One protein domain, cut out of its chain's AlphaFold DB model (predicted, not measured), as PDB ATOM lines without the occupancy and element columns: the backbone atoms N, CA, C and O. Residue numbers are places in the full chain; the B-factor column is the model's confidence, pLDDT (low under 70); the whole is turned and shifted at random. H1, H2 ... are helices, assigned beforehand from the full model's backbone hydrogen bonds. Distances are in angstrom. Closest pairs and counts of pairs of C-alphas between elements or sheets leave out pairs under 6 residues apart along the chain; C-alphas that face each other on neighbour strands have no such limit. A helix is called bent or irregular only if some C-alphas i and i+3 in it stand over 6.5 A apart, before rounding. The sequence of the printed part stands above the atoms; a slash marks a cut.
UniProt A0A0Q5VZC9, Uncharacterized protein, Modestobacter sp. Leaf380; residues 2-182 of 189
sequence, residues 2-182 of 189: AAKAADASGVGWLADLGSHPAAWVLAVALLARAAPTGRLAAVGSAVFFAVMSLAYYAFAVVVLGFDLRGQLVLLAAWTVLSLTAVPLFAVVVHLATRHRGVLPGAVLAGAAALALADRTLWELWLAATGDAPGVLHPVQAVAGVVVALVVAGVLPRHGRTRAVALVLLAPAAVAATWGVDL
ATOM      1  N   ALA A   2      41.549  -9.223  -4.996       53.31
ATOM      2  CA  ALA A   2      40.418  -8.428  -5.507       53.31
ATOM      3  C   ALA A   2      40.854  -7.210  -6.349       53.31
ATOM      4  O   ALA A   2      40.348  -7.033  -7.442       53.31
ATOM      5  N   ALA A   3      41.869  -6.464  -5.895       55.66
ATOM      6  CA  ALA A   3      42.476  -5.342  -6.624       55.66
ATOM      7  C   ALA A   3      42.906  -5.691  -8.063       55.66
ATOM      8  O   ALA A   3      42.507  -5.047  -9.019       55.66
ATOM      9  N   LYS A   4      43.672  -6.777  -8.228       56.72
ATOM     10  CA  LYS A   4      44.194  -7.186  -9.535       56.72
ATOM     11  C   LYS A   4      43.117  -7.809 -10.428       56.72
ATOM     12  O   LYS A   4      43.101  -7.589 -11.630       56.72
ATOM     13  N   ALA A   5      42.205  -8.582  -9.836       54.19
ATOM     14  CA  ALA A   5      41.024  -9.064 -10.546       54.19
ATOM     15  C   ALA A   5      40.156  -7.889 -11.023       54.19
ATOM     16  O   ALA A   5      39.600  -7.942 -12.115       54.19
ATOM     17  N   ALA A   6      40.097  -6.809 -10.242       54.97
ATOM     18  CA  ALA A   6      39.390  -5.604 -10.611       54.97
ATOM     19  C   ALA A   6      40.063  -4.865 -11.778       54.97
ATOM     20  O   ALA A   6      39.344  -4.524 -12.718       54.97
ATOM     21  N   ASP A   7      41.402  -4.747 -11.790       56.12
ATOM     22  CA  ASP A   7      42.172  -4.206 -12.930       56.12
ATOM     23  C   ASP A   7      41.808  -4.903 -14.257       56.12
ATOM     24  O   ASP A   7      41.754  -4.267 -15.305       56.12
ATOM     25  N   ALA A   8      41.549  -6.216 -14.218       53.28
ATOM     26  CA  ALA A   8      41.204  -7.017 -15.396       53.28
ATOM     27  C   ALA A   8      39.695  -7.058 -15.716       53.28
ATOM     28  O   ALA A   8      39.315  -7.397 -16.833       53.28
ATOM     29  N   SER A   9      38.826  -6.744 -14.750       50.44
ATOM     30  CA  SER A   9      37.365  -6.918 -14.864       50.44
ATOM     31  C   SER A   9      36.611  -5.735 -15.484       50.44
ATOM     32  O   SER A   9      35.413  -5.847 -15.733       50.44
ATOM     33  N   GLY A  10      37.264  -4.584 -15.673       51.62
ATOM     34  CA  GLY A  10      36.606  -3.349 -16.121       51.62
ATOM     35  C   GLY A  10      35.729  -2.664 -15.057       51.62
ATOM     36  O   GLY A  10      35.148  -1.615 -15.326       51.62
ATOM     37  N   VAL A  11      35.643  -3.207 -13.834       54.66
ATOM     38  CA  VAL A  11      34.945  -2.576 -12.703       54.66
ATOM     39  C   VAL A  11      35.880  -1.565 -12.031       54.66
ATOM     40  O   VAL A  11      36.528  -1.863 -11.026       54.66
ATOM     41  N   GLY A  12      35.947  -0.362 -12.610       61.34
ATOM     42  CA  GLY A  12      36.926   0.677 -12.260       61.34
ATOM     43  C   GLY A  12      37.043   0.968 -10.760       61.34
ATOM     44  O   GLY A  12      38.138   0.951 -10.220       61.34
ATOM     45  N   TRP A  13      35.929   1.094 -10.034       59.62
ATOM     46  CA  TRP A  13      35.966   1.506  -8.623       59.62
ATOM     47  C   TRP A  13      36.636   0.501  -7.663       59.62
ATOM     48  O   TRP A  13      37.158   0.890  -6.617       59.62
ATOM     49  N   LEU A  14      36.613  -0.796  -7.986       59.31
ATOM     50  CA  LEU A  14      37.260  -1.843  -7.186       59.31
ATOM     51  C   LEU A  14      38.762  -1.941  -7.502       59.31
ATOM     52  O   LEU A  14      39.549  -2.307  -6.627       59.31
ATOM     53  N   ALA A  15      39.144  -1.600  -8.736       59.47
ATOM     54  CA  ALA A  15      40.533  -1.495  -9.176       59.47
ATOM     55  C   ALA A  15      41.187  -0.267  -8.537       59.47
ATOM     56  O   ALA A  15      42.251  -0.370  -7.929       59.47
ATOM     57  N   ASP A  16      40.467   0.852  -8.550       61.12
ATOM     58  CA  ASP A  16      40.834   2.122  -7.932       61.12
ATOM     59  C   ASP A  16      41.247   1.948  -6.457       61.12
ATOM     60  O   ASP A  16      42.352   2.305  -6.054       61.12
ATOM     61  N   LEU A  17      40.420   1.278  -5.649       62.06
ATOM     62  CA  LEU A  17      40.721   1.046  -4.227       62.06
ATOM     63  C   LEU A  17      41.966   0.182  -3.984       62.06
ATOM     64  O   LEU A  17      42.585   0.260  -2.922       62.06
ATOM     65  N   GLY A  18      42.290  -0.696  -4.928       57.12
ATOM     66  CA  GLY A  18      43.377  -1.657  -4.810       57.12
ATOM     67  C   GLY A  18      44.716  -1.172  -5.356       57.12
ATOM     68  O   GLY A  18      45.762  -1.634  -4.895       57.12
ATOM     69  N   SER A  19      44.668  -0.264  -6.326       60.59
ATOM     70  CA  SER A  19      45.823   0.191  -7.102       60.59
ATOM     71  C   SER A  19      46.391   1.519  -6.605       60.59
ATOM     72  O   SER A  19      47.536   1.853  -6.908       60.59
ATOM     73  N   HIS A  20      45.639   2.247  -5.782       63.66
ATOM     74  CA  HIS A  20      46.030   3.565  -5.308       63.66
ATOM     75  C   HIS A  20      46.550   3.589  -3.861       63.66
ATOM     76  O   HIS A  20      46.268   2.694  -3.055       63.66
ATOM     77  N   PRO A  21      47.310   4.640  -3.486       64.00
ATOM     78  CA  PRO A  21      48.066   4.645  -2.242       64.00
ATOM     79  C   PRO A  21      47.246   4.581  -0.949       64.00
ATOM     80  O   PRO A  21      47.748   4.130   0.082       64.00
ATOM     81  N   ALA A  22      45.975   4.978  -0.994       75.69
ATOM     82  CA  ALA A  22      45.113   5.087   0.180       75.69
ATOM     83  C   ALA A  22      45.014   3.779   0.994       75.69
ATOM     84  O   ALA A  22      45.168   3.793   2.220       75.69
ATOM     85  N   ALA A  23      44.810   2.632   0.338       79.31
ATOM     86  CA  ALA A  23      44.566   1.372   1.039       79.31
ATOM     87  C   ALA A  23      45.786   0.884   1.840       79.31
ATOM     88  O   ALA A  23      45.650   0.482   3.001       79.31
ATOM     89  N   TRP A  24      46.989   0.952   1.262       84.69
ATOM     90  CA  TRP A  24      48.191   0.511   1.972       84.69
ATOM     91  C   TRP A  24      48.651   1.530   3.017       84.69
ATOM     92  O   TRP A  24      49.102   1.111   4.085       84.69
ATOM     93  N   VAL A  25      48.476   2.839   2.777       88.69
ATOM     94  CA  VAL A  25      48.755   3.885   3.779       88.69
ATOM     95  C   VAL A  25      47.953   3.615   5.050       88.69
ATOM     96  O   VAL A  25      48.521   3.599   6.146       88.69
ATOM     97  N   LEU A  26      46.655   3.327   4.911       91.75
ATOM     98  CA  LEU A  26      45.802   2.989   6.047       91.75
ATOM     99  C   LEU A  26      46.263   1.707   6.749       91.75
ATOM    100  O   LEU A  26      46.412   1.703   7.972       91.75
ATOM    101  N   ALA A  27      46.505   0.632   5.995       92.81
ATOM    102  CA  ALA A  27      46.917  -0.652   6.561       92.81
ATOM    103  C   ALA A  27      48.221  -0.528   7.367       92.81
ATOM    104  O   ALA A  27      48.286  -0.954   8.524       92.81
ATOM    105  N   VAL A  28      49.237   0.126   6.797       94.94
ATOM    106  CA  VAL A  28      50.525   0.357   7.465       94.94
ATOM    107  C   VAL A  28      50.353   1.267   8.683       94.94
ATOM    108  O   VAL A  28      50.909   0.980   9.746       94.94
ATOM    109  N   ALA A  29      49.551   2.330   8.585       95.25
ATOM    110  CA  ALA A  29      49.307   3.231   9.709       95.25
ATOM    111  C   ALA A  29      48.596   2.528  10.882       95.25
ATOM    112  O   ALA A  29      48.954   2.747  12.044       95.25
ATOM    113  N   LEU A  30      47.636   1.642  10.595       96.38
ATOM    114  CA  LEU A  30      46.953   0.823  11.600       96.38
ATOM    115  C   LEU A  30      47.907  -0.179  12.261       96.38
ATOM    116  O   LEU A  30      47.953  -0.247  13.494       96.38
ATOM    117  N   LEU A  31      48.716  -0.897  11.474       95.56
ATOM    118  CA  LEU A  31      49.740  -1.815  11.992       95.56
ATOM    119  C   LEU A  31      50.740  -1.080  12.893       95.56
ATOM    120  O   LEU A  31      50.995  -1.495  14.028       95.56
ATOM    121  N   ALA A  32      51.248   0.064  12.437       95.56
ATOM    122  CA  ALA A  32      52.154   0.911  13.204       95.56
ATOM    123  C   ALA A  32      51.529   1.405  14.518       95.56
ATOM    124  O   ALA A  32      52.180   1.441  15.576       95.56
ATOM    125  N   ARG A  33      50.245   1.775  14.476       95.69
ATOM    126  CA  ARG A  33      49.500   2.228  15.650       95.69
ATOM    127  C   ARG A  33      49.289   1.106  16.664       95.69
ATOM    128  O   ARG A  33      49.394   1.389  17.864       95.69
ATOM    129  N   ALA A  34      49.012  -0.111  16.205       96.75
ATOM    130  CA  ALA A  34      48.766  -1.286  17.038       96.75
ATOM    131  C   ALA A  34      50.051  -1.888  17.634       96.75
ATOM    132  O   ALA A  34      50.017  -2.424  18.740       96.75
ATOM    133  N   ALA A  35      51.189  -1.758  16.948       96.50
ATOM    134  CA  ALA A  35      52.455  -2.327  17.398       96.50
ATOM    135  C   ALA A  35      52.892  -1.798  18.784       96.50
ATOM    136  O   ALA A  35      52.745  -0.602  19.056       96.50
ATOM    137  N   PRO A  36      53.487  -2.628  19.659       95.44
ATOM    138  CA  PRO A  36      53.921  -2.174  20.980       95.44
ATOM    139  C   PRO A  36      55.200  -1.330  20.930       95.44
ATOM    140  O   PRO A  36      55.360  -0.426  21.744       95.44
ATOM    141  N   THR A  37      56.077  -1.568  19.950       97.44
ATOM    142  CA  THR A  37      57.347  -0.844  19.780       97.44
ATOM    143  C   THR A  37      57.537  -0.374  18.340       97.44
ATOM    144  O   THR A  37      56.967  -0.951  17.411       97.44
ATOM    145  N   GLY A  38      58.386   0.640  18.137       96.19
ATOM    146  CA  GLY A  38      58.734   1.128  16.798       96.19
ATOM    147  C   GLY A  38      59.394   0.053  15.927       96.19
ATOM    148  O   GLY A  38      59.094  -0.045  14.744       96.19
ATOM    149  N   ARG A  39      60.215  -0.827  16.517       97.31
ATOM    150  CA  ARG A  39      60.823  -1.960  15.799       97.31
ATOM    151  C   ARG A  39      59.771  -2.939  15.278       97.31
ATOM    152  O   ARG A  39      59.871  -3.381  14.140       97.31
ATOM    153  N   LEU A  40      58.760  -3.264  16.086       97.25
ATOM    154  CA  LEU A  40      57.672  -4.147  15.654       97.25
ATOM    155  C   LEU A  40      56.768  -3.476  14.617       97.25
ATOM    156  O   LEU A  40      56.337  -4.146  13.685       97.25
ATOM    157  N   ALA A  41      56.542  -2.162  14.725       96.38
ATOM    158  CA  ALA A  41      55.860  -1.392  13.683       96.38
ATOM    159  C   ALA A  41      56.609  -1.482  12.345       96.38
ATOM    160  O   ALA A  41      55.995  -1.779  11.322       96.38
ATOM    161  N   ALA A  42      57.929  -1.278  12.371       97.38
ATOM    162  CA  ALA A  42      58.797  -1.338  11.202       97.38
ATOM    163  C   ALA A  42      58.781  -2.725  10.546       97.38
ATOM    164  O   ALA A  42      58.405  -2.853   9.384       97.38
ATOM    165  N   VAL A  43      59.143  -3.766  11.305       97.38
ATOM    166  CA  VAL A  43      59.260  -5.141  10.791       97.38
ATOM    167  C   VAL A  43      57.901  -5.678  10.350       97.38
ATOM    168  O   VAL A  43      57.796  -6.235   9.262       97.38
ATOM    169  N   GLY A  44      56.853  -5.477  11.154       96.56
ATOM    170  CA  GLY A  44      55.508  -5.942  10.818       96.56
ATOM    171  C   GLY A  44      54.981  -5.306   9.534       96.56
ATOM    172  O   GLY A  44      54.447  -6.010   8.682       96.56
ATOM    173  N   SER A  45      55.198  -4.000   9.353       96.25
ATOM    174  CA  SER A  45      54.784  -3.295   8.134       96.25
ATOM    175  C   SER A  45      55.613  -3.703   6.917       96.25
ATOM    176  O   SER A  45      55.045  -3.889   5.846       96.25
ATOM    177  N   ALA A  46      56.927  -3.896   7.083       95.81
ATOM    178  CA  ALA A  46      57.817  -4.378   6.024       95.81
ATOM    179  C   ALA A  46      57.373  -5.747   5.500       95.81
ATOM    180  O   ALA A  46      57.154  -5.923   4.304       95.81
ATOM    181  N   VAL A  47      57.182  -6.704   6.416       96.31
ATOM    182  CA  VAL A  47      56.762  -8.072   6.090       96.31
ATOM    183  C   VAL A  47      55.375  -8.071   5.463       96.31
ATOM    184  O   VAL A  47      55.185  -8.690   4.420       96.31
ATOM    185  N   PHE A  48      54.418  -7.348   6.053       94.00
ATOM    186  CA  PHE A  48      53.071  -7.221   5.500       94.00
ATOM    187  C   PHE A  48      53.106  -6.716   4.055       94.00
ATOM    188  O   PHE A  48      52.512  -7.328   3.169       94.00
ATOM    189  N   PHE A  49      53.837  -5.628   3.809       92.56
ATOM    190  CA  PHE A  49      53.891  -4.999   2.498       92.56
ATOM    191  C   PHE A  49      54.614  -5.872   1.464       92.56
ATOM    192  O   PHE A  49      54.146  -5.997   0.332       92.56
ATOM    193  N   ALA A  50      55.710  -6.529   1.854       93.56
ATOM    194  CA  ALA A  50      56.438  -7.457   0.992       93.56
ATOM    195  C   ALA A  50      55.571  -8.663   0.594       93.56
ATOM    196  O   ALA A  50      55.469  -8.987  -0.588       93.56
ATOM    197  N   VAL A  51      54.891  -9.291   1.563       94.19
ATOM    198  CA  VAL A  51      53.994 -10.432   1.310       94.19
ATOM    199  C   VAL A  51      52.813 -10.017   0.439       94.19
ATOM    200  O   VAL A  51      52.468 -10.727  -0.504       94.19
ATOM    201  N   MET A  52      52.213  -8.856   0.712       91.25
ATOM    202  CA  MET A  52      51.116  -8.325  -0.094       91.25
ATOM    203  C   MET A  52      51.558  -8.072  -1.537       91.25
ATOM    204  O   MET A  52      50.868  -8.503  -2.461       91.25
ATOM    205  N   SER A  53      52.720  -7.440  -1.732       90.25
ATOM    206  CA  SER A  53      53.303  -7.168  -3.053       90.25
ATOM    207  C   SER A  53      53.571  -8.463  -3.811       90.25
ATOM    208  O   SER A  53      53.128  -8.615  -4.948       90.25
ATOM    209  N   LEU A  54      54.212  -9.437  -3.159       92.75
ATOM    210  CA  LEU A  54      54.468 -10.747  -3.749       92.75
ATOM    211  C   LEU A  54      53.165 -11.434  -4.170       92.75
ATOM    212  O   LEU A  54      53.050 -11.869  -5.311       92.75
ATOM    213  N   ALA A  55      52.167 -11.489  -3.285       89.56
ATOM    214  CA  ALA A  55      50.878 -12.107  -3.585       89.56
ATOM    215  C   ALA A  55      50.143 -11.392  -4.732       89.56
ATOM    216  O   ALA A  55      49.519 -12.039  -5.571       89.56
ATOM    217  N   TYR A  56      50.219 -10.060  -4.786       85.81
ATOM    218  CA  TYR A  56      49.603  -9.248  -5.834       85.81
ATOM    219  C   TYR A  56      50.230  -9.498  -7.207       85.81
ATOM    220  O   TYR A  56      49.507  -9.770  -8.167       85.81
ATOM    221  N   TYR A  57      51.560  -9.469  -7.292       88.38
ATOM    222  CA  TYR A  57      52.277  -9.680  -8.548       88.38
ATOM    223  C   TYR A  57      52.278 -11.146  -8.991       88.38
ATOM    224  O   TYR A  57      52.130 -11.416 -10.181       88.38
ATOM    225  N   ALA A  58      52.334 -12.099  -8.056       88.56
ATOM    226  CA  ALA A  58      52.163 -13.517  -8.370       88.56
ATOM    227  C   ALA A  58      50.773 -13.792  -8.960       88.56
ATOM    228  O   ALA A  58      50.665 -14.469  -9.979       88.56
ATOM    229  N   PHE A  59      49.713 -13.217  -8.380       86.00
ATOM    230  CA  PHE A  59      48.361 -13.332  -8.930       86.00
ATOM    231  C   PHE A  59      48.264 -12.720 -10.335       86.00
ATOM    232  O   PHE A  59      47.664 -13.322 -11.223       86.00
ATOM    233  N   ALA A  60      48.886 -11.559 -10.562       83.75
ATOM    234  CA  ALA A  60      48.902 -10.907 -11.871       83.75
ATOM    235  C   ALA A  60      49.514 -11.798 -12.965       83.75
ATOM    236  O   ALA A  60      48.958 -11.911 -14.054       83.75
ATOM    237  N   VAL A  61      50.635 -12.457 -12.668       89.56
ATOM    238  CA  VAL A  61      51.307 -13.343 -13.625       89.56
ATOM    239  C   VAL A  61      50.535 -14.653 -13.799       89.56
ATOM    240  O   VAL A  61      50.233 -15.044 -14.921       89.56
ATOM    241  N   VAL A  62      50.203 -15.331 -12.698       90.56
ATOM    242  CA  VAL A  62      49.680 -16.708 -12.732       90.56
ATOM    243  C   VAL A  62      48.216 -16.766 -13.159       90.56
ATOM    244  O   VAL A  62      47.828 -17.687 -13.869       90.56
ATOM    245  N   VAL A  63      47.398 -15.808 -12.718       87.69
ATOM    246  CA  VAL A  63      45.943 -15.844 -12.940       87.69
ATOM    247  C   VAL A  63      45.530 -14.967 -14.115       87.69
ATOM    248  O   VAL A  63      44.636 -15.345 -14.864       87.69
ATOM    249  N   LEU A  64      46.168 -13.807 -14.290       82.31
ATOM    250  CA  LEU A  64      45.769 -12.826 -15.308       82.31
ATOM    251  C   LEU A  64      46.668 -12.825 -16.549       82.31
ATOM    252  O   LEU A  64      46.398 -12.086 -17.490       82.31
ATOM    253  N   GLY A  65      47.727 -13.640 -16.563       86.50
ATOM    254  CA  GLY A  65      48.612 -13.791 -17.718       86.50
ATOM    255  C   GLY A  65      49.443 -12.548 -18.040       86.50
ATOM    256  O   GLY A  65      49.838 -12.363 -19.189       86.50
ATOM    257  N   PHE A  66      49.695 -11.672 -17.062       85.56
ATOM    258  CA  PHE A  66      50.519 -10.480 -17.276       85.56
ATOM    259  C   PHE A  66      51.996 -10.843 -17.490       85.56
ATOM    260  O   PHE A  66      52.488 -11.830 -16.943       85.56
ATOM    261  N   ASP A  67      52.715 -10.005 -18.247       91.44
ATOM    262  CA  ASP A  67      54.129 -10.225 -18.575       91.44
ATOM    263  C   ASP A  67      55.009 -10.355 -17.322       91.44
ATOM    264  O   ASP A  67      55.092  -9.442 -16.496       91.44
ATOM    265  N   LEU A  68      55.719 -11.478 -17.214       90.44
ATOM    266  CA  LEU A  68      56.556 -11.786 -16.059       90.44
ATOM    267  C   LEU A  68      57.665 -10.744 -15.862       90.44
ATOM    268  O   LEU A  68      57.923 -10.339 -14.729       90.44
ATOM    269  N   ARG A  69      58.322 -10.293 -16.939       92.00
ATOM    270  CA  ARG A  69      59.478  -9.393 -16.830       92.00
ATOM    271  C   ARG A  69      59.068  -8.034 -16.267       92.00
ATOM    272  O   ARG A  69      59.711  -7.555 -15.333       92.00
ATOM    273  N   GLY A  70      57.991  -7.443 -16.780       88.50
ATOM    274  CA  GLY A  70      57.435  -6.190 -16.272       88.50
ATOM    275  C   GLY A  70      57.003  -6.296 -14.807       88.50
ATOM    276  O   GLY A  70      57.351  -5.433 -13.999       88.50
ATOM    277  N   GLN A  71      56.326  -7.388 -14.428       87.94
ATOM    278  CA  GLN A  71      55.912  -7.587 -13.034       87.94
ATOM    279  C   GLN A  71      57.101  -7.811 -12.084       87.94
ATOM    280  O   GLN A  71      57.043  -7.359 -10.943       87.94
ATOM    281  N   LEU A  72      58.194  -8.446 -12.528       90.25
ATOM    282  CA  LEU A  72      59.405  -8.609 -11.710       90.25
ATOM    283  C   LEU A  72      60.108  -7.276 -11.424       90.25
ATOM    284  O   LEU A  72      60.564  -7.071 -10.299       90.25
ATOM    285  N   VAL A  73      60.171  -6.358 -12.396       90.38
ATOM    286  CA  VAL A  73      60.743  -5.014 -12.176       90.38
ATOM    287  C   VAL A  73      59.912  -4.241 -11.154       90.38
ATOM    288  O   VAL A  73      60.465  -3.664 -10.217       90.38
ATOM    289  N   LEU A  74      58.583  -4.278 -11.287       87.81
ATOM    290  CA  LEU A  74      57.688  -3.650 -10.318       87.81
ATOM    291  C   LEU A  74      57.831  -4.289  -8.933       87.81
ATOM    292  O   LEU A  74      58.011  -3.576  -7.948       87.81
ATOM    293  N   LEU A  75      57.827  -5.620  -8.841       90.88
ATOM    294  CA  LEU A  75      58.026  -6.335  -7.579       90.88
ATOM    295  C   LEU A  75      59.358  -5.958  -6.917       90.88
ATOM    296  O   LEU A  75      59.399  -5.779  -5.700       90.88
ATOM    297  N   ALA A  76      60.434  -5.800  -7.691       91.06
ATOM    298  CA  ALA A  76      61.721  -5.350  -7.172       91.06
ATOM    299  C   ALA A  76      61.627  -3.932  -6.583       91.06
ATOM    300  O   ALA A  76      62.055  -3.719  -5.447       91.06
ATOM    301  N   ALA A  77      60.998  -2.990  -7.295       90.50
ATOM    302  CA  ALA A  77      60.774  -1.632  -6.794       90.50
ATOM    303  C   ALA A  77      59.965  -1.632  -5.482       90.50
ATOM    304  O   ALA A  77      60.364  -1.008  -4.495       90.50
ATOM    305  N   TRP A  78      58.879  -2.405  -5.421       90.81
ATOM    306  CA  TRP A  78      58.065  -2.529  -4.210       90.81
ATOM    307  C   TRP A  78      58.784  -3.243  -3.067       90.81
ATOM    308  O   TRP A  78      58.580  -2.896  -1.905       90.81
ATOM    309  N   THR A  79      59.675  -4.186  -3.371       91.44
ATOM    310  CA  THR A  79      60.522  -4.833  -2.364       91.44
ATOM    311  C   THR A  79      61.493  -3.822  -1.761       91.44
ATOM    312  O   THR A  79      61.592  -3.736  -0.536       91.44
ATOM    313  N   VAL A  80      62.136  -2.986  -2.580       94.50
ATOM    314  CA  VAL A  80      62.992  -1.895  -2.084       94.50
ATOM    315  C   VAL A  80      62.190  -0.949  -1.192       94.50
ATOM    316  O   VAL A  80      62.625  -0.646  -0.080       94.50
ATOM    317  N   LEU A  81      60.988  -0.545  -1.613       89.88
ATOM    318  CA  LEU A  81      60.102   0.298  -0.800       89.88
ATOM    319  C   LEU A  81      59.696  -0.375   0.521       89.88
ATOM    320  O   LEU A  81      59.692   0.283   1.566       89.88
ATOM    321  N   SER A  82      59.429  -1.685   0.508       92.06
ATOM    322  CA  SER A  82      59.082  -2.461   1.707       92.06
ATOM    323  C   SER A  82      60.217  -2.540   2.730       92.06
ATOM    324  O   SER A  82      59.959  -2.690   3.922       92.06
ATOM    325  N   LEU A  83      61.469  -2.414   2.284       93.75
ATOM    326  CA  LEU A  83      62.656  -2.445   3.137       93.75
ATOM    327  C   LEU A  83      63.100  -1.049   3.592       93.75
ATOM    328  O   LEU A  83      63.934  -0.939   4.489       93.75
ATOM    329  N   THR A  84      62.549   0.014   2.999       94.94
ATOM    330  CA  THR A  84      63.012   1.395   3.205       94.94
ATOM    331  C   THR A  84      61.883   2.327   3.644       94.94
ATOM    332  O   THR A  84      61.721   2.596   4.838       94.94
ATOM    333  N   ALA A  85      61.078   2.804   2.695       92.81
ATOM    334  CA  ALA A  85      60.037   3.801   2.911       92.81
ATOM    335  C   ALA A  85      58.928   3.300   3.844       92.81
ATOM    336  O   ALA A  85      58.492   4.039   4.726       92.81
ATOM    337  N   VAL A  86      58.505   2.040   3.707       95.19
ATOM    338  CA  VAL A  86      57.425   1.462   4.525       95.19
ATOM    339  C   VAL A  86      57.816   1.348   6.011       95.19
ATOM    340  O   VAL A  86      57.058   1.839   6.853       95.19
ATOM    341  N   PRO A  87      58.984   0.781   6.384       95.50
ATOM    342  CA  PRO A  87      59.452   0.765   7.767       95.50
ATOM    343  C   PRO A  87      59.591   2.167   8.353       95.50
ATOM    344  O   PRO A  87      59.171   2.400   9.488       95.50
ATOM    345  N   LEU A  88      60.151   3.103   7.578       95.69
ATOM    346  CA  LEU A  88      60.322   4.487   8.005       95.69
ATOM    347  C   LEU A  88      58.966   5.138   8.294       95.69
ATOM    348  O   LEU A  88      58.758   5.654   9.392       95.69
ATOM    349  N   PHE A  89      58.025   5.044   7.354       95.81
ATOM    350  CA  PHE A  89      56.660   5.536   7.519       95.81
ATOM    351  C   PHE A  89      55.991   4.922   8.758       95.81
ATOM    352  O   PHE A  89      55.427   5.643   9.582       95.81
ATOM    353  N   ALA A  90      56.118   3.607   8.950       96.88
ATOM    354  CA  ALA A  90      55.552   2.913  10.100       96.88
ATOM    355  C   ALA A  90      56.129   3.417  11.433       96.88
ATOM    356  O   ALA A  90      55.375   3.669  12.374       96.88
ATOM    357  N   VAL A  91      57.448   3.615  11.532       97.19
ATOM    358  CA  VAL A  91      58.086   4.171  12.741       97.19
ATOM    359  C   VAL A  91      57.609   5.596  13.002       97.19
ATOM    360  O   VAL A  91      57.238   5.928  14.131       97.19
ATOM    361  N   VAL A  92      57.575   6.424  11.961       95.88
ATOM    362  CA  VAL A  92      57.148   7.822  12.036       95.88
ATOM    363  C   VAL A  92      55.703   7.925  12.535       95.88
ATOM    364  O   VAL A  92      55.442   8.626  13.515       95.88
ATOM    365  N   VAL A  93      54.774   7.160  11.955       96.81
ATOM    366  CA  VAL A  93      53.371   7.102  12.404       96.81
ATOM    367  C   VAL A  93      53.264   6.530  13.820       96.81
ATOM    368  O   VAL A  93      52.530   7.065  14.659       96.81
ATOM    369  N   HIS A  94      54.014   5.471  14.134       97.62
ATOM    370  CA  HIS A  94      54.022   4.863  15.464       97.62
ATOM    371  C   HIS A  94      54.408   5.877  16.549       97.62
ATOM    372  O   HIS A  94      53.737   5.951  17.587       97.62
ATOM    373  N   LEU A  95      55.465   6.656  16.314       96.50
ATOM    374  CA  LEU A  95      55.918   7.695  17.233       96.50
ATOM    375  C   LEU A  95      54.911   8.846  17.278       96.50
ATOM    376  O   LEU A  95      54.439   9.209  18.359       96.50
ATOM    377  N   ALA A  96      54.522   9.390  16.128       95.69
ATOM    378  CA  ALA A  96      53.700  10.592  16.069       95.69
ATOM    379  C   ALA A  96      52.293  10.389  16.661       95.69
ATOM    380  O   ALA A  96      51.780  11.261  17.361       95.69
ATOM    381  N   THR A  97      51.693   9.205  16.499       96.88
ATOM    382  CA  THR A  97      50.375   8.890  17.092       96.88
ATOM    383  C   THR A  97      50.382   8.807  18.623       96.88
ATOM    384  O   THR A  97      49.319   8.910  19.248       96.88
ATOM    385  N   ARG A  98      51.553   8.620  19.247       96.69
ATOM    386  CA  ARG A  98      51.718   8.464  20.705       96.69
ATOM    387  C   ARG A  98      52.128   9.749  21.420       96.69
ATOM    388  O   ARG A  98      51.869   9.871  22.616       96.69
ATOM    389  N   HIS A  99      52.718  10.704  20.707       94.75
ATOM    390  CA  HIS A  99      53.248  11.931  21.295       94.75
ATOM    391  C   HIS A  99      52.291  13.115  21.123       94.75
ATOM    392  O   HIS A  99      51.578  13.249  20.125       94.75
ATOM    393  N   ARG A 100      52.266  13.993  22.129       96.12
ATOM    394  CA  ARG A 100      51.498  15.240  22.100       96.12
ATOM    395  C   ARG A 100      52.375  16.354  21.543       96.12
ATOM    396  O   ARG A 100      53.474  16.556  22.042       96.12
ATOM    397  N   GLY A 101      51.875  17.128  20.586       94.06
ATOM    398  CA  GLY A 101      52.559  18.352  20.168       94.06
ATOM    399  C   GLY A 101      52.257  18.771  18.740       94.06
ATOM    400  O   GLY A 101      51.513  18.104  18.026       94.06
ATOM    401  N   VAL A 102      52.867  19.886  18.343       96.94
ATOM    402  CA  VAL A 102      52.760  20.428  16.983       96.94
ATOM    403  C   VAL A 102      53.546  19.566  16.000       96.94
ATOM    404  O   VAL A 102      52.996  19.160  14.986       96.94
ATOM    405  N   LEU A 103      54.790  19.208  16.339       97.25
ATOM    406  CA  LEU A 103      55.645  18.392  15.474       97.25
ATOM    407  C   LEU A 103      55.023  17.017  15.149       97.25
ATOM    408  O   LEU A 103      54.900  16.713  13.965       97.25
ATOM    409  N   PRO A 104      54.531  16.216  16.123       96.44
ATOM    410  CA  PRO A 104      53.783  14.996  15.809       96.44
ATOM    411  C   PRO A 104      52.562  15.234  14.910       96.44
ATOM    412  O   PRO A 104      52.255  14.401  14.064       96.44
ATOM    413  N   GLY A 105      51.870  16.368  15.072       96.62
ATOM    414  CA  GLY A 105      50.716  16.721  14.245       96.62
ATOM    415  C   GLY A 105      51.111  17.018  12.799       96.62
ATOM    416  O   GLY A 105      50.513  16.465  11.884       96.62
ATOM    417  N   ALA A 106      52.160  17.816  12.590       97.19
ATOM    418  CA  ALA A 106      52.701  18.113  11.263       97.19
ATOM    419  C   ALA A 106      53.199  16.848  10.548       97.19
ATOM    420  O   ALA A 106      52.922  16.639   9.370       97.19
ATOM    421  N   VAL A 107      53.867  15.961  11.287       96.88
ATOM    422  CA  VAL A 107      54.315  14.660  10.779       96.88
ATOM    423  C   VAL A 107      53.133  13.786  10.343       96.88
ATOM    424  O   VAL A 107      53.183  13.183   9.272       96.88
ATOM    425  N   LEU A 108      52.051  13.731  11.128       97.00
ATOM    426  CA  LEU A 108      50.850  12.974  10.753       97.00
ATOM    427  C   LEU A 108      50.084  13.606   9.592       97.00
ATOM    428  O   LEU A 108      49.525  12.864   8.793       97.00
ATOM    429  N   ALA A 109      50.085  14.935   9.467       97.00
ATOM    430  CA  ALA A 109      49.536  15.614   8.296       97.00
ATOM    431  C   ALA A 109      50.284  15.206   7.019       97.00
ATOM    432  O   ALA A 109      49.649  14.826   6.042       97.00
ATOM    433  N   GLY A 110      51.623  15.192   7.055       95.12
ATOM    434  CA  GLY A 110      52.444  14.707   5.940       95.12
ATOM    435  C   GLY A 110      52.203  13.229   5.621       95.12
ATOM    436  O   GLY A 110      52.051  12.860   4.461       95.12
ATOM    437  N   ALA A 111      52.090  12.380   6.645       94.00
ATOM    438  CA  ALA A 111      51.782  10.963   6.459       94.00
ATOM    439  C   ALA A 111      50.390  10.738   5.837       94.00
ATOM    440  O   ALA A 111      50.239   9.905   4.946       94.00
ATOM    441  N   ALA A 112      49.381  11.484   6.292       94.56
ATOM    442  CA  ALA A 112      48.020  11.436   5.763       94.56
ATOM    443  C   ALA A 112      47.930  11.989   4.332       94.56
ATOM    444  O   ALA A 112      47.188  11.447   3.517       94.56
ATOM    445  N   ALA A 113      48.719  13.018   4.008       93.94
ATOM    446  CA  ALA A 113      48.789  13.615   2.678       93.94
ATOM    447  C   ALA A 113      49.239  12.626   1.589       93.94
ATOM    448  O   ALA A 113      48.828  12.773   0.442       93.94
ATOM    449  N   LEU A 114      49.998  11.575   1.931       90.81
ATOM    450  CA  LEU A 114      50.358  10.518   0.974       90.81
ATOM    451  C   LEU A 114      49.135   9.788   0.401       90.81
ATOM    452  O   LEU A 114      49.177   9.343  -0.743       90.81
ATOM    453  N   ALA A 115      48.036   9.692   1.158       90.44
ATOM    454  CA  ALA A 115      46.787   9.108   0.665       90.44
ATOM    455  C   ALA A 115      46.063  10.005  -0.355       90.44
ATOM    456  O   ALA A 115      45.147   9.533  -1.021       90.44
ATOM    457  N   LEU A 116      46.461  11.279  -0.459       90.06
ATOM    458  CA  LEU A 116      45.887  12.291  -1.354       90.06
ATOM    459  C   LEU A 116      46.843  12.683  -2.491       90.06
ATOM    460  O   LEU A 116      46.528  13.560  -3.291       90.06
ATOM    461  N   ALA A 117      48.026  12.069  -2.549       85.75
ATOM    462  CA  ALA A 117      49.081  12.460  -3.478       85.75
ATOM    463  C   ALA A 117      48.782  12.077  -4.940       85.75
ATOM    464  O   ALA A 117      49.430  12.596  -5.842       85.75
ATOM    465  N   ASP A 118      47.792  11.212  -5.185       77.88
ATOM    466  CA  ASP A 118      47.450  10.663  -6.505       77.88
ATOM    467  C   ASP A 118      46.657  11.613  -7.420       77.88
ATOM    468  O   ASP A 118      46.178  11.191  -8.463       77.88
ATOM    469  N   ARG A 119      46.519  12.894  -7.043       79.19
ATOM    470  CA  ARG A 119      45.836  13.968  -7.798       79.19
ATOM    471  C   ARG A 119      44.349  13.752  -8.080       79.19
ATOM    472  O   ARG A 119      43.712  14.678  -8.575       79.19
ATOM    473  N   THR A 120      43.756  12.636  -7.665       84.50
ATOM    474  CA  THR A 120      42.349  12.308  -7.948       84.50
ATOM    475  C   THR A 120      41.370  13.377  -7.450       84.50
ATOM    476  O   THR A 120      40.427  13.743  -8.148       84.50
ATOM    477  N   LEU A 121      41.616  13.960  -6.271       82.94
ATOM    478  CA  LEU A 121      40.829  15.092  -5.761       82.94
ATOM    479  C   LEU A 121      40.982  16.364  -6.599       82.94
ATOM    480  O   LEU A 121      40.017  17.107  -6.768       82.94
ATOM    481  N   TRP A 122      42.192  16.630  -7.090       82.56
ATOM    482  CA  TRP A 122      42.477  17.805  -7.909       82.56
ATOM    483  C   TRP A 122      41.808  17.691  -9.279       82.56
ATOM    484  O   TRP A 122      41.194  18.645  -9.743       82.56
ATOM    485  N   GLU A 123      41.856  16.509  -9.887       85.00
ATOM    486  CA  GLU A 123      41.169  16.211 -11.146       85.00
ATOM    487  C   GLU A 123      39.649  16.358 -11.007       85.00
ATOM    488  O   GLU A 123      39.012  16.993 -11.844       85.00
ATOM    489  N   LEU A 124      39.055  15.869  -9.913       84.75
ATOM    490  CA  LEU A 124      37.627  16.081  -9.648       84.75
ATOM    491  C   LEU A 124      37.275  17.557  -9.451       84.75
ATOM    492  O   LEU A 124      36.208  17.993  -9.881       84.75
ATOM    493  N   TRP A 125      38.151  18.326  -8.801       84.56
ATOM    494  CA  TRP A 125      37.953  19.764  -8.633       84.56
ATOM    495  C   TRP A 125      38.002  20.500  -9.978       84.56
ATOM    496  O   TRP A 125      37.098  21.283 -10.260       84.56
ATOM    497  N   LEU A 126      38.981  20.183 -10.833       85.25
ATOM    498  CA  LEU A 126      39.086  20.734 -12.188       85.25
ATOM    499  C   LEU A 126      37.857  20.396 -13.045       85.25
ATOM    500  O   LEU A 126      37.281  21.286 -13.673       85.25
ATOM    501  N   ALA A 127      37.407  19.137 -12.992       85.44
ATOM    502  CA  ALA A 127      36.189  18.686 -13.664       85.44
ATOM    503  C   ALA A 127      34.953  19.478 -13.220       85.44
ATOM    504  O   ALA A 127      34.101  19.822 -14.040       85.44
ATOM    505  N   ALA A 128      34.865  19.815 -11.931       84.81
ATOM    506  CA  ALA A 128      33.780  20.630 -11.398       84.81
ATOM    507  C   ALA A 128      33.861  22.107 -11.833       84.81
ATOM    508  O   ALA A 128      32.824  22.763 -11.925       84.81
ATOM    509  N   THR A 129      35.059  22.633 -12.116       87.19
ATOM    510  CA  THR A 129      35.264  24.012 -12.599       87.19
ATOM    511  C   THR A 129      35.179  24.159 -14.122       87.19
ATOM    512  O   THR A 129      35.346  25.267 -14.629       87.19
ATOM    513  N   GLY A 130      34.860  23.082 -14.847       79.50
ATOM    514  CA  GLY A 130      34.632  23.102 -16.295       79.50
ATOM    515  C   GLY A 130      35.864  22.795 -17.148       79.50
ATOM    516  O   GLY A 130      35.750  22.790 -18.374       79.50
ATOM    517  N   ASP A 131      37.003  22.485 -16.528       75.50
ATOM    518  CA  ASP A 131      38.158  21.918 -17.223       75.50
ATOM    519  C   ASP A 131      37.990  20.402 -17.257       75.50
ATOM    520  O   ASP A 131      37.750  19.790 -16.225       75.50
ATOM    521  N   ALA A 132      38.090  19.769 -18.425       59.62
ATOM    522  CA  ALA A 132      37.898  18.326 -18.550       59.62
ATOM    523  C   ALA A 132      39.242  17.580 -18.436       59.62
ATOM    524  O   ALA A 132      39.957  17.477 -19.439       59.62
ATOM    525  N   PRO A 133      39.621  17.033 -17.262       68.12
ATOM    526  CA  PRO A 133      40.642  15.997 -17.214       68.12
ATOM    527  C   PRO A 133      40.085  14.695 -17.811       68.12
ATOM    528  O   PRO A 133      38.900  14.600 -18.123       68.12
ATOM    529  N   GLY A 134      40.957  13.703 -18.002       68.88
ATOM    530  CA  GLY A 134      40.623  12.411 -18.608       68.88
ATOM    531  C   GLY A 134      39.637  11.560 -17.793       68.88
ATOM    532  O   GLY A 134      38.479  11.912 -17.590       68.88
ATOM    533  N   VAL A 135      40.057  10.367 -17.376       75.56
ATOM    534  CA  VAL A 135      39.191   9.446 -16.621       75.56
ATOM    535  C   VAL A 135      39.107   9.896 -15.160       75.56
ATOM    536  O   VAL A 135      40.129  10.153 -14.536       75.56
ATOM    537  N   LEU A 136      37.891   9.997 -14.609       80.44
ATOM    538  CA  LEU A 136      37.665  10.385 -13.213       80.44
ATOM    539  C   LEU A 136      37.581   9.167 -12.291       80.44
ATOM    540  O   LEU A 136      36.879   8.201 -12.592       80.44
ATOM    541  N   HIS A 137      38.188   9.286 -11.107       80.44
ATOM    542  CA  HIS A 137      38.208   8.248 -10.071       80.44
ATOM    543  C   HIS A 137      37.541   8.734  -8.764       80.44
ATOM    544  O   HIS A 137      38.205   8.937  -7.743       80.44
ATOM    545  N   PRO A 138      36.211   8.958  -8.750       81.81
ATOM    546  CA  PRO A 138      35.509   9.543  -7.603       81.81
ATOM    547  C   PRO A 138      35.579   8.674  -6.343       81.81
ATOM    548  O   PRO A 138      35.722   9.193  -5.236       81.81
ATOM    549  N   VAL A 139      35.517   7.350  -6.496       83.31
ATOM    550  CA  VAL A 139      35.608   6.417  -5.363       83.31
ATOM    551  C   VAL A 139      36.992   6.473  -4.727       83.31
ATOM    552  O   VAL A 139      37.102   6.471  -3.500       83.31
ATOM    553  N   GLN A 140      38.034   6.605  -5.545       83.94
ATOM    554  CA  GLN A 140      39.395   6.741  -5.060       83.94
ATOM    555  C   GLN A 140      39.601   8.026  -4.267       83.94
ATOM    556  O   GLN A 140      40.156   7.990  -3.171       83.94
ATOM    557  N   ALA A 141      39.095   9.148  -4.772       86.50
ATOM    558  CA  ALA A 141      39.179  10.417  -4.066       86.50
ATOM    559  C   ALA A 141      38.483  10.354  -2.698       86.50
ATOM    560  O   ALA A 141      39.042  10.793  -1.691       86.50
ATOM    561  N   VAL A 142      37.293   9.743  -2.631       88.38
ATOM    562  CA  VAL A 142      36.585   9.517  -1.360       88.38
ATOM    563  C   VAL A 142      37.413   8.635  -0.425       88.38
ATOM    564  O   VAL A 142      37.575   8.974   0.749       88.38
ATOM    565  N   ALA A 143      37.975   7.535  -0.927       88.50
ATOM    566  CA  ALA A 143      38.821   6.649  -0.137       88.50
ATOM    567  C   ALA A 143      40.067   7.372   0.395       88.50
ATOM    568  O   ALA A 143      40.364   7.272   1.585       88.50
ATOM    569  N   GLY A 144      40.745   8.155  -0.446       91.50
ATOM    570  CA  GLY A 144      41.879   8.992  -0.065       91.50
ATOM    571  C   GLY A 144      41.524   9.952   1.069       91.50
ATOM    572  O   GLY A 144      42.219   9.977   2.088       91.50
ATOM    573  N   VAL A 145      40.406  10.681   0.953       92.81
ATOM    574  CA  VAL A 145      39.919  11.595   2.005       92.81
ATOM    575  C   VAL A 145      39.636  10.843   3.300       92.81
ATOM    576  O   VAL A 145      40.100  11.257   4.362       92.81
ATOM    577  N   VAL A 146      38.909   9.726   3.232       93.81
ATOM    578  CA  VAL A 146      38.593   8.914   4.416       93.81
ATOM    579  C   VAL A 146      39.873   8.439   5.097       93.81
ATOM    580  O   VAL A 146      40.013   8.594   6.311       93.81
ATOM    581  N   VAL A 147      40.836   7.915   4.337       93.88
ATOM    582  CA  VAL A 147      42.124   7.463   4.876       93.88
ATOM    583  C   VAL A 147      42.885   8.617   5.516       93.88
ATOM    584  O   VAL A 147      43.341   8.486   6.655       93.88
ATOM    585  N   ALA A 148      42.983   9.759   4.838       95.31
ATOM    586  CA  ALA A 148      43.673  10.932   5.354       95.31
ATOM    587  C   ALA A 148      43.054  11.414   6.678       95.31
ATOM    588  O   ALA A 148      43.769  11.666   7.654       95.31
ATOM    589  N   LEU A 149      41.720  11.456   6.753       96.19
ATOM    590  CA  LEU A 149      40.983  11.811   7.965       96.19
ATOM    591  C   LEU A 149      41.145  10.774   9.078       96.19
ATOM    592  O   LEU A 149      41.242  11.149  10.245       96.19
ATOM    593  N   VAL A 150      41.226   9.482   8.767       96.38
ATOM    594  CA  VAL A 150      41.509   8.454   9.780       96.38
ATOM    595  C   VAL A 150      42.924   8.630  10.332       96.38
ATOM    596  O   VAL A 150      43.105   8.664  11.554       96.38
ATOM    597  N   VAL A 151      43.923   8.810   9.468       95.69
ATOM    598  CA  VAL A 151      45.330   8.953   9.878       95.69
ATOM    599  C   VAL A 151      45.564  10.234  10.685       95.69
ATOM    600  O   VAL A 151      46.206  10.175  11.737       95.69
ATOM    601  N   ALA A 152      45.013  11.373  10.255       96.56
ATOM    602  CA  ALA A 152      45.178  12.663  10.934       96.56
ATOM    603  C   ALA A 152      44.202  12.864  12.110       96.56
ATOM    604  O   ALA A 152      44.537  13.502  13.110       96.56
ATOM    605  N   GLY A 153      42.990  12.322  11.995       95.69
ATOM    606  CA  GLY A 153      41.856  12.583  12.878       95.69
ATOM    607  C   GLY A 153      41.584  11.493  13.914       95.69
ATOM    608  O   GLY A 153      41.194  11.802  15.036       95.69
ATOM    609  N   VAL A 154      41.796  10.217  13.590       96.75
ATOM    610  CA  VAL A 154      41.388   9.091  14.455       96.75
ATOM    611  C   VAL A 154      42.581   8.453  15.161       96.75
ATOM    612  O   VAL A 154      42.532   8.235  16.373       96.75
ATOM    613  N   LEU A 155      43.676   8.192  14.441       94.88
ATOM    614  CA  LEU A 155      44.852   7.507  14.992       94.88
ATOM    615  C   LEU A 155      45.609   8.250  16.116       94.88
ATOM    616  O   LEU A 155      46.096   7.560  17.030       94.88
ATOM    617  N   PRO A 156      45.756   9.597  16.105       95.94
ATOM    618  CA  PRO A 156      46.478  10.289  17.162       95.94
ATOM    619  C   PRO A 156      45.745  10.184  18.504       95.94
ATOM    620  O   PRO A 156      44.549  10.469  18.609       95.94
ATOM    621  N   ARG A 157      46.490   9.829  19.559       95.06
ATOM    622  CA  ARG A 157      45.957   9.702  20.928       95.06
ATOM    623  C   ARG A 157      45.569  11.036  21.567       95.06
ATOM    624  O   ARG A 157      44.722  11.061  22.450       95.06
ATOM    625  N   HIS A 158      46.199  12.132  21.148       96.19
ATOM    626  CA  HIS A 158      46.077  13.436  21.802       96.19
ATOM    627  C   HIS A 158      45.287  14.419  20.942       96.19
ATOM    628  O   HIS A 158      45.635  14.642  19.782       96.19
ATOM    629  N   GLY A 159      44.293  15.089  21.533       96.25
ATOM    630  CA  GLY A 159      43.445  16.059  20.825       96.25
ATOM    631  C   GLY A 159      44.221  17.219  20.188       96.25
ATOM    632  O   GLY A 159      43.921  17.614  19.068       96.25
ATOM    633  N   ARG A 160      45.286  17.717  20.838       96.00
ATOM    634  CA  ARG A 160      46.148  18.769  20.258       96.00
ATOM    635  C   ARG A 160      46.873  18.292  18.997       96.00
ATOM    636  O   ARG A 160      46.916  19.026  18.021       96.00
ATOM    637  N   THR A 161      47.424  17.077  19.018       96.56
ATOM    638  CA  THR A 161      48.093  16.479  17.852       96.56
ATOM    639  C   THR A 161      47.102  16.303  16.703       96.56
ATOM    640  O   THR A 161      47.417  16.652  15.574       96.56
ATOM    641  N   ARG A 162      45.884  15.838  17.013       97.12
ATOM    642  CA  ARG A 162      44.774  15.695  16.062       97.12
ATOM    643  C   ARG A 162      44.392  17.021  15.408       97.12
ATOM    644  O   ARG A 162      44.327  17.101  14.190       97.12
ATOM    645  N   ALA A 163      44.175  18.064  16.210       97.56
ATOM    646  CA  ALA A 163      43.812  19.383  15.702       97.56
ATOM    647  C   ALA A 163      44.896  19.940  14.768       97.56
ATOM    648  O   ALA A 163      44.585  20.388  13.671       97.56
ATOM    649  N   VAL A 164      46.169  19.841  15.166       97.75
ATOM    650  CA  VAL A 164      47.289  20.277  14.319       97.75
ATOM    651  C   VAL A 164      47.359  19.462  13.027       97.75
ATOM    652  O   VAL A 164      47.512  20.048  11.962       97.75
ATOM    653  N   ALA A 165      47.223  18.135  13.103       97.12
ATOM    654  CA  ALA A 165      47.269  17.273  11.925       97.12
ATOM    655  C   ALA A 165      46.146  17.598  10.930       97.12
ATOM    656  O   ALA A 165      46.402  17.680   9.735       97.12
ATOM    657  N   LEU A 166      44.925  17.837  11.417       97.81
ATOM    658  CA  LEU A 166      43.787  18.215  10.575       97.81
ATOM    659  C   LEU A 166      43.973  19.598   9.938       97.81
ATOM    660  O   LEU A 166      43.721  19.751   8.748       97.81
ATOM    661  N   VAL A 167      44.454  20.587  10.699       97.81
ATOM    662  CA  VAL A 167      44.723  21.938  10.176       97.81
ATOM    663  C   VAL A 167      45.813  21.910   9.102       97.81
ATOM    664  O   VAL A 167      45.693  22.581   8.082       97.81
ATOM    665  N   LEU A 168      46.869  21.120   9.309       97.75
ATOM    666  CA  LEU A 168      47.992  21.025   8.377       97.75
ATOM    667  C   LEU A 168      47.764  20.025   7.234       97.75
ATOM    668  O   LEU A 168      48.612  19.938   6.349       97.75
ATOM    669  N   LEU A 169      46.649  19.288   7.213       96.12
ATOM    670  CA  LEU A 169      46.401  18.261   6.198       96.12
ATOM    671  C   LEU A 169      46.311  18.857   4.789       96.12
ATOM    672  O   LEU A 169      46.960  18.361   3.877       96.12
ATOM    673  N   ALA A 170      45.540  19.933   4.622       93.31
ATOM    674  CA  ALA A 170      45.382  20.596   3.331       93.31
ATOM    675  C   ALA A 170      46.715  21.131   2.765       93.31
ATOM    676  O   ALA A 170      47.062  20.751   1.646       93.31
ATOM    677  N   PRO A 171      47.515  21.937   3.500       95.19
ATOM    678  CA  PRO A 171      48.802  22.393   2.972       95.19
ATOM    679  C   PRO A 171      49.790  21.240   2.748       95.19
ATOM    680  O   PRO A 171      50.555  21.280   1.788       95.19
ATOM    681  N   ALA A 172      49.755  20.190   3.577       94.31
ATOM    682  CA  ALA A 172      50.580  19.003   3.364       94.31
ATOM    683  C   ALA A 172      50.186  18.238   2.089       94.31
ATOM    684  O   ALA A 172      51.069  17.778   1.374       94.31
ATOM    685  N   ALA A 173      48.889  18.129   1.783       91.69
ATOM    686  CA  ALA A 173      48.393  17.497   0.561       91.69
ATOM    687  C   ALA A 173      48.862  18.247  -0.691       91.69
ATOM    688  O   ALA A 173      49.414  17.628  -1.594       91.69
ATOM    689  N   VAL A 174      48.750  19.580  -0.698       90.56
ATOM    690  CA  VAL A 174      49.259  20.419  -1.798       90.56
ATOM    691  C   VAL A 174      50.766  20.228  -1.981       90.56
ATOM    692  O   VAL A 174      51.232  19.982  -3.092       90.56
ATOM    693  N   ALA A 175      51.532  20.283  -0.886       91.00
ATOM    694  CA  ALA A 175      52.977  20.084  -0.932       91.00
ATOM    695  C   ALA A 175      53.361  18.678  -1.425       91.00
ATOM    696  O   ALA A 175      54.326  18.537  -2.176       91.00
ATOM    697  N   ALA A 176      52.609  17.643  -1.037       88.25
ATOM    698  CA  ALA A 176      52.832  16.276  -1.493       88.25
ATOM    699  C   ALA A 176      52.599  16.146  -3.003       88.25
ATOM    700  O   ALA A 176      53.442  15.580  -3.695       88.25
ATOM    701  N   THR A 177      51.512  16.723  -3.525       86.00
ATOM    702  CA  THR A 177      51.231  16.739  -4.966       86.00
ATOM    703  C   THR A 177      52.337  17.440  -5.751       86.00
ATOM    704  O   THR A 177      52.858  16.872  -6.706       86.00
ATOM    705  N   TRP A 178      52.770  18.627  -5.320       86.94
ATOM    706  CA  TRP A 178      53.872  19.335  -5.981       86.94
ATOM    707  C   TRP A 178      55.199  18.582  -5.904       86.94
ATOM    708  O   TRP A 178      55.969  18.595  -6.861       86.94
ATOM    709  N   GLY A 179      55.476  17.919  -4.780       84.50
ATOM    710  CA  GLY A 179      56.663  17.079  -4.640       84.50
ATOM    711  C   GLY A 179      56.658  15.912  -5.627       84.50
ATOM    712  O   GLY A 179      57.683  15.626  -6.240       84.50
ATOM    713  N   VAL A 180      55.500  15.278  -5.821       82.94
ATOM    714  CA  VAL A 180      55.313  14.216  -6.816       82.94
ATOM    715  C   VAL A 180      55.489  14.758  -8.239       82.94
ATOM    716  O   VAL A 180      56.239  14.167  -9.014       82.94
ATOM    717  N   ASP A 181      54.893  15.907  -8.562       82.88
ATOM    718  CA  ASP A 181      55.042  16.551  -9.875       82.88
ATOM    719  C   ASP A 181      56.504  16.907 -10.181       82.88
ATOM    720  O   ASP A 181      56.994  16.657 -11.283       82.88
ATOM    721  N   LEU A 182      57.228  17.443  -9.193       85.50
ATOM    722  CA  LEU A 182      58.651  17.745  -9.324       85.50
ATOM    723  C   LEU A 182      59.460  16.475  -9.601       85.50
ATOM    724  O   LEU A 182      60.310  16.475 -10.485       85.50
TER     725      LEU A 182
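AT A GLANCE: This is residues 2 to 182 of the 189 residues of an uncharacterized protein of Modestobacter sp. Leaf380 (UniProt A0A0Q5VZC9). The domain is a bundle of helices with the long H4 and H5 hairpin along one side, H7, H9 and H10a on the other side, and H3 and H6 between them. The short H1 and H2 hairpin packs on H4 and H9, H8 touches H9 alone, and H10 bends so that its second arm, H10b, crosses H7 steeply. The printed part has 181 residues, with ten named helices, H1 to H10 in chain order, and no named strand; the class is all helix. It is compact, with a radius of gyration of the C-alphas of 17.0 A and spans of 50 by 46 by 27 A.

IN THESE COORDINATES: H4, the longest helix, covers residues 38 to 62 and 35.7 A, from C-alpha 38 at (58.734, 1.128, 16.798) to C-alpha 62 at (49.680, -16.708, -12.732). H5 is residues 68 to 83, 22.2 A; H3 is 21 to 34, 20.2 A; H6 is 85 to 96; H7 is 102 to 116, 21.2 A; H9 is 138 to 154, 22.8 A. H1 is residues 2 to 9, H2 is 12 to 19 and H8 is 120 to 128. By its hydrogen bonds H10, residues 159 to 182, was assigned as one helix, but it is bent: C-alphas 167 and 170 are 7.0 A apart. Its arms are H10a, 159 to 167, and H10b, 170 to 182, which ends at C-alpha 182 (58.651, 17.745, -9.324).

HOW THE PARTS SIT: H3, H4, H6, H7 and H9 form an up and down bundle, each running against the one before it. H4 and H5 form a hairpin at a shallow tilt of 6 degrees, closest at the C-alphas of Ala 46 and Ser 82, 4.9 A. H4 touches H6 with residues 38 to 49 alone, closest at the C-alphas of Ala 42 and Pro 87, 4.1 A. H3 touches H9 at a shallow tilt of 21 degrees, the same way, closest at the C-alphas of Ala 22 and Gly 144, 5.1 A. H9, the hub, touches five helices, among them H7, opposite ways at 16 degrees, closest at the C-alphas of Ala 112 and Ala 148, 4.4 A. H7 touches H10b at a steep tilt of 56 degrees, closest at the C-alphas of Ala 113 and Ala 173, 4.4 A. H1 and H4 only just touch, with 3 pairs of C-alphas within 8 A, the closest being Lys 4 and Ala 60, 6.4 A. H4 and H9 are apart. Every O i to N i+4 pair is within hydrogen-bond range in H1, H3, H4, H5, H6, H8, H9, H10a and H10b; H2 has 3 of 4 and H7 8 of 11.

THE WHOLE: The C-alphas farthest apart, those of Gly 65 and Arg 160, are 50.1 A apart. The printed part has no cut and no long link. Mean pLDDT of the printed part is 87.4; residues 2 to 21 and 132 to 134 are under 70.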